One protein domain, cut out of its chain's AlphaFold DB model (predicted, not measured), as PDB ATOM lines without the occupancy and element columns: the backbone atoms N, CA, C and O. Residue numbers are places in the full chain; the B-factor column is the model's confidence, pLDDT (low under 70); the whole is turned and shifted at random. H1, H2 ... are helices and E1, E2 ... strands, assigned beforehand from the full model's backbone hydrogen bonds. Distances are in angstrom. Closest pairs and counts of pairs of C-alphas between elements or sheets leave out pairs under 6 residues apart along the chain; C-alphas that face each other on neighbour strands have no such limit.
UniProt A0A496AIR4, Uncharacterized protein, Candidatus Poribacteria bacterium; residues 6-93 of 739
ATOM      1  N   ARG A   6      95.439 150.379 125.484       82.31
ATOM      2  CA  ARG A   6      96.095 149.957 124.248       82.31
ATOM      3  C   ARG A   6      96.454 148.472 124.271       82.31
ATOM      4  O   ARG A   6      96.321 147.776 123.264       82.31
ATOM      5  N   GLN A   7      96.913 147.960 125.403       88.38
ATOM      6  CA  GLN A   7      97.109 146.532 125.595       88.38
ATOM      7  C   GLN A   7      95.761 145.801 125.552       88.38
ATOM      8  O   GLN A   7      95.687 144.724 124.966       88.38
ATOM      9  N   LYS A   8      94.683 146.404 126.073       90.31
ATOM     10  CA  LYS A   8      93.326 145.858 125.930       90.31
ATOM     11  C   LYS A   8      92.867 145.803 124.460       90.31
ATOM     12  O   LYS A   8      92.356 144.763 124.049       90.31
ATOM     13  N   ASP A   9      93.134 146.835 123.647       91.56
ATOM     14  CA  ASP A   9      92.863 146.828 122.192       91.56
ATOM     15  C   ASP A   9      93.569 145.644 121.504       91.56
ATOM     16  O   ASP A   9      92.961 144.904 120.729       91.56
ATOM     17  N   LYS A  10      94.856 145.431 121.815       91.25
ATOM     18  CA  LYS A  10      95.645 144.307 121.279       91.25
ATOM     19  C   LYS A  10      95.052 142.952 121.665       91.25
ATOM     20  O   LYS A  10      94.967 142.061 120.822       91.25
ATOM     21  N   ILE A  11      94.669 142.790 122.931       93.06
ATOM     22  CA  ILE A  11      94.088 141.543 123.436       93.06
ATOM     23  C   ILE A  11      92.788 141.220 122.694       93.06
ATOM     24  O   ILE A  11      92.633 140.102 122.205       93.06
ATOM     25  N   LEU A  12      91.887 142.198 122.548       93.06
ATOM     26  CA  LEU A  12      90.640 142.008 121.803       93.06
ATOM     27  C   LEU A  12      90.898 141.698 120.327       93.06
ATOM     28  O   LEU A  12      90.269 140.799 119.775       93.06
ATOM     29  N   ALA A  13      91.864 142.371 119.696       93.12
ATOM     30  CA  ALA A  13      92.247 142.072 118.319       93.12
ATOM     31  C   ALA A  13      92.702 140.610 118.150       93.12
ATOM     32  O   ALA A  13      92.262 139.946 117.211       93.12
ATOM     33  N   ALA A  14      93.531 140.099 119.066       93.31
ATOM     34  CA  ALA A  14      93.967 138.701 119.082       93.31
ATOM     35  C   ALA A  14      92.811 137.721 119.339       93.31
ATOM     36  O   ALA A  14      92.702 136.702 118.658       93.31
ATOM     37  N   TYR A  15      91.919 138.046 120.276       93.81
ATOM     38  CA  TYR A  15      90.736 137.242 120.573       93.81
ATOM     39  C   TYR A  15      89.799 137.118 119.359       93.81
ATOM     40  O   TYR A  15      89.440 136.006 118.971       93.81
ATOM     41  N   PHE A  16      89.469 138.227 118.690       93.38
ATOM     42  CA  PHE A  16      88.621 138.214 117.489       93.38
ATOM     43  C   PHE A  16      89.306 137.603 116.258       93.38
ATOM     44  O   PHE A  16      88.630 137.180 115.322       93.38
ATOM     45  N   ALA A  17      90.637 137.540 116.235       92.00
ATOM     46  CA  ALA A  17      91.364 136.786 115.217       92.00
ATOM     47  C   ALA A  17      91.257 135.268 115.434       92.00
ATOM     48  O   ALA A  17      91.215 134.513 114.464       92.00
ATOM     49  N   ALA A  18      91.212 134.830 116.697       90.19
ATOM     50  CA  ALA A  18      91.158 133.421 117.077       90.19
ATOM     51  C   ALA A  18      89.734 132.836 117.104       90.19
ATOM     52  O   ALA A  18      89.569 131.628 116.937       90.19
ATOM     53  N   THR A  19      88.718 133.675 117.320       87.25
ATOM     54  CA  THR A  19      87.330 133.254 117.575       87.25
ATOM     55  C   THR A  19      86.484 133.254 116.302       87.25
ATOM     56  O   THR A  19      86.734 134.012 115.362       87.25
ATOM     57  N   ASN A  20      85.445 132.416 116.262       76.69
ATOM     58  CA  ASN A  20      84.447 132.474 115.203       76.69
ATOM     59  C   ASN A  20      83.543 133.703 115.390       76.69
ATOM     60  O   ASN A  20      82.869 133.853 116.404       76.69
ATOM     61  N   LEU A  21      83.531 134.598 114.402       76.69
ATOM     62  CA  LEU A  21      82.880 135.907 114.524       76.69
ATOM     63  C   LEU A  21      81.351 135.836 114.606       76.69
ATOM     64  O   LEU A  21      80.739 136.801 115.054       76.69
ATOM     65  N   SER A  22      80.739 134.711 114.216       69.31
ATOM     66  CA  SER A  22      79.299 134.480 114.394       69.31
ATOM     67  C   SER A  22      78.874 134.543 115.858       69.31
ATOM     68  O   SER A  22      77.775 135.004 116.153       69.31
ATOM     69  N   ASP A  23      79.756 134.131 116.765       65.69
ATOM     70  CA  ASP A  23      79.414 133.898 118.169       65.69
ATOM     71  C   ASP A  23      79.555 135.185 119.003       65.69
ATOM     72  O   ASP A  23      79.002 135.295 120.094       65.69
ATOM     73  N   ALA A  24      80.244 136.201 118.464       72.62
ATOM     74  CA  ALA A  24      80.520 137.480 119.123       72.62
ATOM     75  C   ALA A  24      80.205 138.706 118.239       72.62
ATOM     76  O   ALA A  24      80.770 139.782 118.453       72.62
ATOM     77  N   ALA A  25      79.317 138.559 117.246       79.50
ATOM     78  CA  ALA A  25      79.099 139.536 116.172       79.50
ATOM     79  C   ALA A  25      78.860 140.970 116.678       79.50
ATOM     80  O   ALA A  25      79.613 141.871 116.324       79.50
ATOM     81  N   ALA A  26      77.898 141.182 117.582       82.75
ATOM     82  CA  ALA A  26      77.561 142.521 118.080       82.75
ATOM     83  C   ALA A  26      78.735 143.225 118.792       82.75
ATOM     84  O   ALA A  26      78.902 144.441 118.708       82.75
ATOM     85  N   VAL A  27      79.574 142.460 119.496       87.00
ATOM     86  CA  VAL A  27      80.698 143.003 120.269       87.00
ATOM     87  C   VAL A  27      81.922 143.228 119.380       87.00
ATOM     88  O   VAL A  27      82.644 144.212 119.556       87.00
ATOM     89  N   PHE A  28      82.126 142.354 118.392       89.94
ATOM     90  CA  PHE A  28      83.108 142.539 117.329       89.94
ATOM     91  C   PHE A  28      82.817 143.809 116.519       89.94
ATOM     92  O   PHE A  28      83.709 144.634 116.327       89.94
ATOM     93  N   GLU A  29      81.567 144.000 116.103       88.75
ATOM     94  CA  GLU A  29      81.114 145.179 115.363       88.75
ATOM     95  C   GLU A  29      81.338 146.472 116.156       88.75
ATOM     96  O   GLU A  29      81.960 147.410 115.653       88.75
ATOM     97  N   ALA A  30      80.953 146.491 117.439       88.12
ATOM     98  CA  ALA A  30      81.206 147.627 118.325       88.12
ATOM     99  C   ALA A  30      82.708 147.957 118.454       88.12
ATOM    100  O   ALA A  30      83.092 149.130 118.437       88.12
ATOM    101  N   PHE A  31      83.570 146.937 118.538       91.12
ATOM    102  CA  PHE A  31      85.022 147.115 118.612       91.12
ATOM    103  C   PHE A  31      85.607 147.684 117.310       91.12
ATOM    104  O   PHE A  31      86.382 148.643 117.346       91.12
ATOM    105  N   VAL A  32      85.203 147.144 116.153       90.94
ATOM    106  CA  VAL A  32      85.620 147.628 114.825       90.94
ATOM    107  C   VAL A  32      85.204 149.081 114.626       90.94
ATOM    108  O   VAL A  32      86.016 149.909 114.209       90.94
ATOM    109  N   HIS A  33      83.955 149.401 114.960       88.06
ATOM    110  CA  HIS A  33      83.410 150.740 114.814       88.06
ATOM    111  C   HIS A  33      84.156 151.767 115.679       88.06
ATOM    112  O   HIS A  33      84.533 152.829 115.180       88.06
ATOM    113  N   ARG A  34      84.460 151.430 116.943       89.06
ATOM    114  CA  ARG A  34      85.290 152.276 117.817       89.06
ATOM    115  C   ARG A  34      86.666 152.534 117.200       89.06
ATOM    116  O   ARG A  34      87.090 153.683 117.094       89.06
ATOM    117  N   MET A  35      87.345 151.481 116.746       89.44
ATOM    118  CA  MET A  35      88.678 151.604 116.148       89.44
ATOM    119  C   MET A  35      88.663 152.431 114.858       89.44
ATOM    120  O   MET A  35      89.619 153.158 114.589       89.44
ATOM    121  N   HIS A  36      87.582 152.371 114.076       88.44
ATOM    122  CA  HIS A  36      87.398 153.221 112.902       88.44
ATOM    123  C   HIS A  36      87.170 154.693 113.274       88.44
ATOM    124  O   HIS A  36      87.878 155.557 112.759       88.44
ATOM    125  N   ARG A  37      86.270 154.973 114.225       85.69
ATOM    126  CA  ARG A  37      85.976 156.331 114.717       85.69
ATOM    127  C   ARG A  37      87.206 157.018 115.318       85.69
ATOM    128  O   ARG A  37      87.410 158.207 115.108       85.69
ATOM    129  N   GLU A  38      88.044 156.274 116.037       86.88
ATOM    130  CA  GLU A  38      89.289 156.790 116.623       86.88
ATOM    131  C   GLU A  38      90.433 156.952 115.596       86.88
ATOM    132  O   GLU A  38      91.546 157.312 115.981       86.88
ATOM    133  N   GLY A  39      90.211 156.651 114.309       83.94
ATOM    134  CA  GLY A  39      91.254 156.698 113.276       83.94
ATOM    135  C   GLY A  39      92.329 155.615 113.433       83.94
ATOM    136  O   GLY A  39      93.431 155.737 112.904       83.94
ATOM    137  N   LYS A  40      92.033 154.541 114.176       86.75
ATOM    138  CA  LYS A  40      92.963 153.448 114.515       86.75
ATOM    139  C   LYS A  40      92.709 152.165 113.717       86.75
ATOM    140  O   LYS A  40      93.374 151.158 113.963       86.75
ATOM    141  N   TYR A  41      91.777 152.168 112.762       88.00
ATOM    142  CA  TYR A  41      91.417 150.963 112.010       88.00
ATOM    143  C   TYR A  41      92.580 150.387 111.202       88.00
ATOM    144  O   TYR A  41      92.781 149.175 111.217       88.00
ATOM    145  N   ASP A  42      93.400 151.230 110.571       83.69
ATOM    146  CA  ASP A  42      94.569 150.740 109.840       83.69
ATOM    147  C   ASP A  42      95.484 149.940 110.767       83.69
ATOM    148  O   ASP A  42      95.914 148.843 110.422       83.69
ATOM    149  N   ARG A  43      95.707 150.413 111.996       82.69
ATOM    150  CA  ARG A  43      96.488 149.685 113.003       82.69
ATOM    151  C   ARG A  43      95.876 148.321 113.334       82.69
ATOM    152  O   ARG A  43      96.607 147.334 113.404       82.69
ATOM    153  N   LEU A  44      94.558 148.266 113.514       88.38
ATOM    154  CA  LEU A  44      93.829 147.027 113.787       88.38
ATOM    155  C   LEU A  44      93.957 146.027 112.632       88.38
ATOM    156  O   LEU A  44      94.292 144.863 112.850       88.38
ATOM    157  N   LYS A  45      93.761 146.500 111.398       88.00
ATOM    158  CA  LYS A  45      93.926 145.702 110.181       88.00
ATOM    159  C   LYS A  45      95.330 145.101 110.091       88.00
ATOM    160  O   LYS A  45      95.458 143.913 109.816       88.00
ATOM    161  N   HIS A  46      96.364 145.875 110.420       82.44
ATOM    162  CA  HIS A  46      97.742 145.378 110.442       82.44
ATOM    163  C   HIS A  46      97.961 144.265 111.480       82.44
ATOM    164  O   HIS A  46      98.628 143.277 111.173       82.44
ATOM    165  N   TRP A  47      97.390 144.377 112.688       87.44
ATOM    166  CA  TRP A  47      97.467 143.296 113.683       87.44
ATOM    167  C   TRP A  47      96.885 141.990 113.145       87.44
ATOM    168  O   TRP A  47      97.504 140.934 113.292       87.44
ATOM    169  N   TRP A  48      95.732 142.066 112.483       91.06
ATOM    170  CA  TRP A  48      95.096 140.906 111.867       91.06
ATOM    171  C   TRP A  48      95.859 140.370 110.657       91.06
ATOM    172  O   TRP A  48      95.959 139.153 110.506       91.06
ATOM    173  N   ASP A  49      96.460 141.232 109.839       86.62
ATOM    174  CA  ASP A  49      97.311 140.813 108.722       86.62
ATOM    175  C   ASP A  49      98.549 140.051 109.218       86.62
ATOM    176  O   ASP A  49      98.930 139.020 108.655       86.62
ATOM    177  N   ASP A  50      99.170 140.498 110.313       82.75
ATOM    178  CA  ASP A  50     100.303 139.796 110.923       82.75
ATOM    179  C   ASP A  50      99.914 138.440 111.526       82.75
ATOM    180  O   ASP A  50     100.716 137.501 111.482       82.75
ATOM    181  N   MET A  51      98.680 138.316 112.017       89.31
ATOM    182  CA  MET A  51      98.080 137.060 112.475       89.31
ATOM    183  C   MET A  51      97.558 136.170 111.338       89.31
ATOM    184  O   MET A  51      97.143 135.043 111.592       89.31
ATOM    185  N   ASN A  52      97.587 136.643 110.085       89.06
ATOM    186  CA  ASN A  52      96.973 135.981 108.929       89.06
ATOM    187  C   ASN A  52      95.445 135.769 109.078       89.06
ATOM    188  O   ASN A  52      94.876 134.806 108.559       89.06
ATOM    189  N   ALA A  53      94.767 136.685 109.774       90.69
ATOM    190  CA  ALA A  53      93.335 136.655 110.064       90.69
ATOM    191  C   ALA A  53      92.504 137.349 108.965       90.69
ATOM    192  O   ALA A  53      91.690 138.237 109.219       90.69
ATOM    193  N   LEU A  54      92.688 136.923 107.709       90.19
ATOM    194  CA  LEU A  54      92.036 137.536 106.538       90.19
ATOM    195  C   LEU A  54      90.500 137.516 106.621       90.19
ATOM    196  O   LEU A  54      89.833 138.414 106.110       90.19
ATOM    197  N   ARG A  55      89.929 136.488 107.262       90.69
ATOM    198  CA  ARG A  55      88.479 136.394 107.497       90.69
ATOM    199  C   ARG A  55      87.988 137.542 108.378       90.69
ATOM    200  O   ARG A  55      87.006 138.185 108.023       90.69
ATOM    201  N   THR A  56      88.714 137.835 109.453       92.31
ATOM    202  CA  THR A  56      88.412 138.922 110.389       92.31
ATOM    203  C   THR A  56      88.512 140.286 109.723       92.31
ATOM    204  O   THR A  56      87.608 141.103 109.870       92.31
ATOM    205  N   ILE A  57      89.533 140.494 108.886       92.06
ATOM    206  CA  ILE A  57      89.677 141.729 108.102       92.06
ATOM    207  C   ILE A  57      88.488 141.926 107.165       92.06
ATOM    208  O   ILE A  57      87.891 142.995 107.148       92.06
ATOM    209  N   ARG A  58      88.111 140.895 106.397       91.44
ATOM    210  CA  ARG A  58      86.986 140.992 105.454       91.44
ATOM    211  C   ARG A  58      85.663 141.277 106.160       91.44
ATOM    212  O   ARG A  58      84.882 142.077 105.655       91.44
ATOM    213  N   ALA A  59      85.424 140.648 107.311       90.69
ATOM    214  CA  ALA A  59      84.243 140.913 108.128       90.69
ATOM    215  C   ALA A  59      84.218 142.366 108.632       90.69
ATOM    216  O   ALA A  59      83.197 143.039 108.506       90.69
ATOM    217  N   ALA A  60      85.352 142.878 109.119       91.25
ATOM    218  CA  ALA A  60      85.468 144.263 109.566       91.25
ATOM    219  C   ALA A  60      85.280 145.272 108.419       91.25
ATOM    220  O   ALA A  60      84.533 146.235 108.565       91.25
ATOM    221  N   GLU A  61      85.897 145.041 107.256       91.88
ATOM    222  CA  GLU A  61      85.739 145.907 106.078       91.88
ATOM    223  C   GLU A  61      84.302 145.908 105.551       91.88
ATOM    224  O   GLU A  61      83.805 146.953 105.132       91.88
ATOM    225  N   HIS A  62      83.628 144.754 105.572       89.69
ATOM    226  CA  HIS A  62      82.212 144.669 105.232       89.69
ATOM    227  C   HIS A  62      81.372 145.509 106.198       89.69
ATOM    228  O   HIS A  62      80.579 146.331 105.746       89.69
ATOM    229  N   HIS A  63      81.601 145.361 107.506       86.81
ATOM    230  CA  HIS A  63      80.888 146.117 108.532       86.81
ATOM    231  C   HIS A  63      81.093 147.638 108.393       86.81
ATOM    232  O   HIS A  63      80.122 148.391 108.400       86.81
ATOM    233  N   ILE A  64      82.333 148.094 108.165       87.69
ATOM    234  CA  ILE A  64      82.668 149.515 107.935       87.69
ATOM    235  C   ILE A  64      81.935 150.089 106.723       87.69
ATOM    236  O   ILE A  64      81.470 151.222 106.772       87.69
ATOM    237  N   ARG A  65      81.782 149.315 105.643       86.69
ATOM    238  CA  ARG A  65      81.032 149.765 104.458       86.69
ATOM    239  C   ARG A  65      79.527 149.869 104.704       86.69
ATOM    240  O   ARG A  65      78.868 150.635 104.009       86.69
ATOM    241  N   SER A  66      78.991 149.096 105.648       81.56
ATOM    242  CA  SER A  66      77.565 149.078 105.997       81.56
ATOM    243  C   SER A  66      77.176 150.025 107.142       81.56
ATOM    244  O   SER A  66      76.002 150.077 107.500       81.56
ATOM    245  N   LEU A  67      78.131 150.750 107.733       74.06
ATOM    246  CA  LEU A  67      77.913 151.576 108.923       74.06
ATOM    247  C   LEU A  67      77.224 152.922 108.595       74.06
ATOM    248  O   LEU A  67      77.741 153.684 107.775       74.06
ATOM    249  N   PRO A  68      76.106 153.275 109.263       63.22
ATOM    250  CA  PRO A  68      75.583 154.639 109.275       63.22
ATOM    251  C   PRO A  68      76.480 155.556 110.132       63.22
ATOM    252  O   PRO A  68      76.936 155.122 111.193       63.22
ATOM    253  N   PRO A  69      76.696 156.829 109.745       56.56
ATOM    254  CA  PRO A  69      77.666 157.727 110.387       56.56
ATOM    255  C   PRO A  69      77.366 158.131 111.847       56.56
ATOM    256  O   PRO A  69      78.218 158.752 112.475       56.56
ATOM    257  N   GLU A  70      76.215 157.770 112.426       56.62
ATOM    258  CA  GLU A  70      75.740 158.356 113.696       56.62
ATOM    259  C   GLU A  70      75.357 157.346 114.795       56.62
ATOM    260  O   GLU A  70      74.844 157.731 115.841       56.62
ATOM    261  N   THR A  71      75.621 156.049 114.623       59.00
ATOM    262  CA  THR A  71      75.198 155.053 115.628       59.00
ATOM    263  C   THR A  71      76.158 155.038 116.826       59.00
ATOM    264  O   THR A  71      77.319 154.654 116.689       59.00
ATOM    265  N   GLU A  72      75.725 155.459 118.016       57.66
ATOM    266  CA  GLU A  72      76.526 155.294 119.239       57.66
ATOM    267  C   GLU A  72      76.570 153.814 119.666       57.66
ATOM    268  O   GLU A  72      75.519 153.189 119.817       57.66
ATOM    269  N   PRO A  73      77.763 153.211 119.848       58.31
ATOM    270  CA  PRO A  73      77.856 151.847 120.356       58.31
ATOM    271  C   PRO A  73      77.359 151.797 121.807       58.31
ATOM    272  O   PRO A  73      77.763 152.608 122.636       58.31
ATOM    273  N   SER A  74      76.513 150.816 122.136       60.75
ATOM    274  CA  SER A  74      75.799 150.756 123.422       60.75
ATOM    275  C   SER A  74      76.681 150.467 124.654       60.75
ATOM    276  O   SER A  74      76.170 150.470 125.770       60.75
ATOM    277  N   SER A  75      77.975 150.158 124.476       70.06
ATOM    278  CA  SER A  75      78.987 149.977 125.540       70.06
ATOM    279  C   SER A  75      80.378 149.762 124.922       70.06
ATOM    280  O   SER A  75      80.464 149.001 123.954       70.06
ATOM    281  N   ASP A  76      81.454 150.334 125.483       80.06
ATOM    282  CA  ASP A  76      82.827 150.086 125.003       80.06
ATOM    283  C   ASP A  76      83.267 148.645 125.339       80.06
ATOM    284  O   ASP A  76      83.338 148.274 126.516       80.06
ATOM    285  N   PRO A  77      83.582 147.801 124.336       82.62
ATOM    286  CA  PRO A  77      84.073 146.447 124.574       82.62
ATOM    287  C   PRO A  77      85.294 146.396 125.503       82.62
ATOM    288  O   PRO A  77      85.418 145.468 126.294       82.62
ATOM    289  N   ILE A  78      86.181 147.393 125.489       86.56
ATOM    290  CA  ILE A  78      87.391 147.382 126.326       86.56
ATOM    291  C   ILE A  78      87.100 147.393 127.828       86.56
ATOM    292  O   ILE A  78      87.873 146.839 128.623       86.56
ATOM    293  N   GLU A  79      85.992 148.004 128.236       85.25
ATOM    294  CA  GLU A  79      85.595 148.071 129.641       85.25
ATOM    295  C   GLU A  79      85.177 146.699 130.177       85.25
ATOM    296  O   GLU A  79      85.361 146.414 131.359       85.25
ATOM    297  N   LYS A  80      84.723 145.805 129.290       85.69
ATOM    298  CA  LYS A  80      84.320 144.430 129.622       85.69
ATOM    299  C   LYS A  80      85.501 143.471 129.787       85.69
ATOM    300  O   LYS A  80      85.289 142.282 130.031       85.69
ATOM    301  N   LEU A  81      86.734 143.961 129.624       88.62
ATOM    302  CA  LEU A  81      87.952 143.167 129.726       88.62
ATOM    303  C   LEU A  81      88.583 143.283 131.119       88.62
ATOM    304  O   LEU A  81      89.006 144.363 131.548       88.62
ATOM    305  N   GLY A  82      88.694 142.141 131.797       85.19
ATOM    306  CA  GLY A  82      89.286 141.985 133.123       85.19
ATOM    307  C   GLY A  82      90.500 141.056 133.113       85.19
ATOM    308  O   GLY A  82      90.616 140.158 132.283       85.19
ATOM    309  N   VAL A  83      91.432 141.260 134.047       85.25
ATOM    310  CA  VAL A  83      92.660 140.452 134.159       85.25
ATOM    311  C   VAL A  83      92.744 139.892 135.567       85.25
ATOM    312  O   VAL A  83      92.899 140.634 136.539       85.25
ATOM    313  N   GLY A  84      92.646 138.571 135.682       79.69
ATOM    314  CA  GLY A  84      92.761 137.867 136.951       79.69
ATOM    315  C   GLY A  84      94.191 137.876 137.502       79.69
ATOM    316  O   GLY A  84      95.169 138.090 136.782       79.69
ATOM    317  N   LYS A  85      94.339 137.566 138.797       71.69
ATOM    318  CA  LYS A  85      95.649 137.510 139.487       71.69
ATOM    319  C   LYS A  85      96.634 136.501 138.874       71.69
ATOM    320  O   LYS A  85      97.837 136.682 139.016       71.69
ATOM    321  N   ASN A  86      96.136 135.499 138.148       75.25
ATOM    322  CA  ASN A  86      96.939 134.440 137.523       75.25
ATOM    323  C   ASN A  86      97.331 134.759 136.067       75.25
ATOM    324  O   ASN A  86      97.718 133.857 135.331       75.25
ATOM    325  N   GLY A  87      97.149 136.004 135.611       82.94
ATOM    326  CA  GLY A  87      97.406 136.404 134.222       82.94
ATOM    327  C   GLY A  87      96.335 135.952 133.224       82.94
ATOM    328  O   GLY A  87      96.415 136.319 132.056       82.94
ATOM    329  N   ARG A  88      95.313 135.201 133.660       90.56
ATOM    330  CA  ARG A  88      94.142 134.861 132.838       90.56
ATOM    331  C   ARG A  88      93.331 136.112 132.536       90.56
ATOM    332  O   ARG A  88      93.023 136.881 133.448       90.56
ATOM    333  N   VAL A  89      92.982 136.286 131.273       91.62
ATOM    334  CA  VAL A  89      92.168 137.403 130.809       91.62
ATOM    335  C   VAL A  89      90.741 136.923 130.620       91.62
ATOM    336  O   VAL A  89      90.508 135.871 130.027       91.62
ATOM    337  N   GLN A  90      89.802 137.700 131.144       91.00
ATOM    338  CA  GLN A  90      88.376 137.471 131.007       91.00
ATOM    339  C   GLN A  90      87.747 138.587 130.185       91.00
ATOM    340  O   GLN A  90      88.114 139.756 130.320       91.00
ATOM    341  N   PHE A  91      86.780 138.220 129.362       88.62
ATOM    342  CA  PHE A  91      85.980 139.139 128.578       88.62
ATOM    343  C   PHE A  91      84.526 138.721 128.697       88.62
ATOM    344  O   PHE A  91      84.200 137.579 128.397       88.62
ATOM    345  N   MET A  92      83.671 139.627 129.182       85.38
ATOM    346  CA  MET A  92      82.274 139.290 129.502       85.38
ATOM    347  C   MET A  92      82.172 138.055 130.418       85.38
ATOM    348  O   MET A  92      81.376 137.160 130.179       85.38
ATOM    349  N   GLU A  93      83.028 138.007 131.445       83.75
ATOM    350  CA  GLU A  93      83.137 136.915 132.433       83.75
ATOM    351  C   GLU A  93      83.674 135.571 131.896       83.75
ATOM    352  O   GLU A  93      84.040 134.698 132.687       83.75
TER     353      GLU A  93
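AT A GLANCE: This is residues 6 to 93 of the 739 residues of an uncharacterized protein of Candidatus Poribacteria bacterium (UniProt A0A496AIR4). Four helices make the body: the pair H3 and H4 folds back as a helical hairpin on one side, H1 and H2 lie in the middle, and a small hairpin of two strands, E1 and E2, sits at the other end of the longest axis. After H4, residues 67 to 76 loop back past H2 to the short H5, which leads straight into E1. The printed part has 88 residues with five named helices and then two named strands, the strands antiparallel; the class is mostly helix. The whole is compact, with a radius of gyration of the C-alphas of 12.7 A and spans of 40 by 29 by 24 A.

IN THESE COORDINATES: H1 is residues 6 to 18, 18.7 A long, from C-alpha 6 at (96.095, 149.957, 124.248). H2 is residues 25 to 37, 18.2 A, and H3 is residues 41 to 50, 14.3 A. H4 is residues 54 to 66, 18.5 A, ending with C-alpha 66 at (77.565, 149.078, 105.997). H5 is residues 77 to 80, 5.4 A. E1 is residues 81 to 83, 7.0 A, and E2 is residues 88 to 91, 10.2 A, ending with C-alpha 91 at (85.980, 139.139, 128.578).

HOW THE PARTS SIT: H1 touches H3 at a steep tilt of 52 degrees, the same way; their closest C-alphas, Ala 17 and Trp 48, are 6.5 A apart. H1 and H2 are close but not clearly touching, their closest C-alphas, Phe 16 and Phe 28, 7.0 A apart. H2 touches H4, which meets it with residues 60 to 64 alone, closest at the C-alphas of Val 32 and Ala 60, 6.2 A; at 72 degrees they are only just about perpendicular. H2 and H3 only just touch, with 3 pairs of C-alphas within 8 A, and only at the corner, closest at Met 35 and Tyr 41, 5.0 A. H3 and H4 form a helical hairpin and touch at a shallow tilt of 19 degrees, opposite ways, closest at the C-alphas of Lys 45 and Ile 57, 6.2 A. H5 only just touches H1, closest at the C-alphas of Lys 8 and Ile 78, 6.1 A, and only just touches H2, closest at those of Phe 31 and Pro 77, 6.1 A, each with 3 pairs of C-alphas within 8 A. E1 and E2 form a hairpin, antiparallel at 162 degrees, with N 82 and O 90 at 2.9 A and N 90 and O 82 at 2.8 A within hydrogen-bond range. H1 and E2 are near each other, while H4 is apart from both strands. In H1, H2, H3 and H4 every O i to N i+4 pair is within hydrogen-bond range; H5 is too short for such a pair, and its one O i to N i+3 pair is within range.

THE WHOLE: The C-alphas farthest apart, those of Pro 68 and Asn 86, are 40.8 A apart. The printed part has no cut and no long link. The mean pLDDT of the printed part is 84.1; residues 22 to 23 and 68 to 74 are under 70.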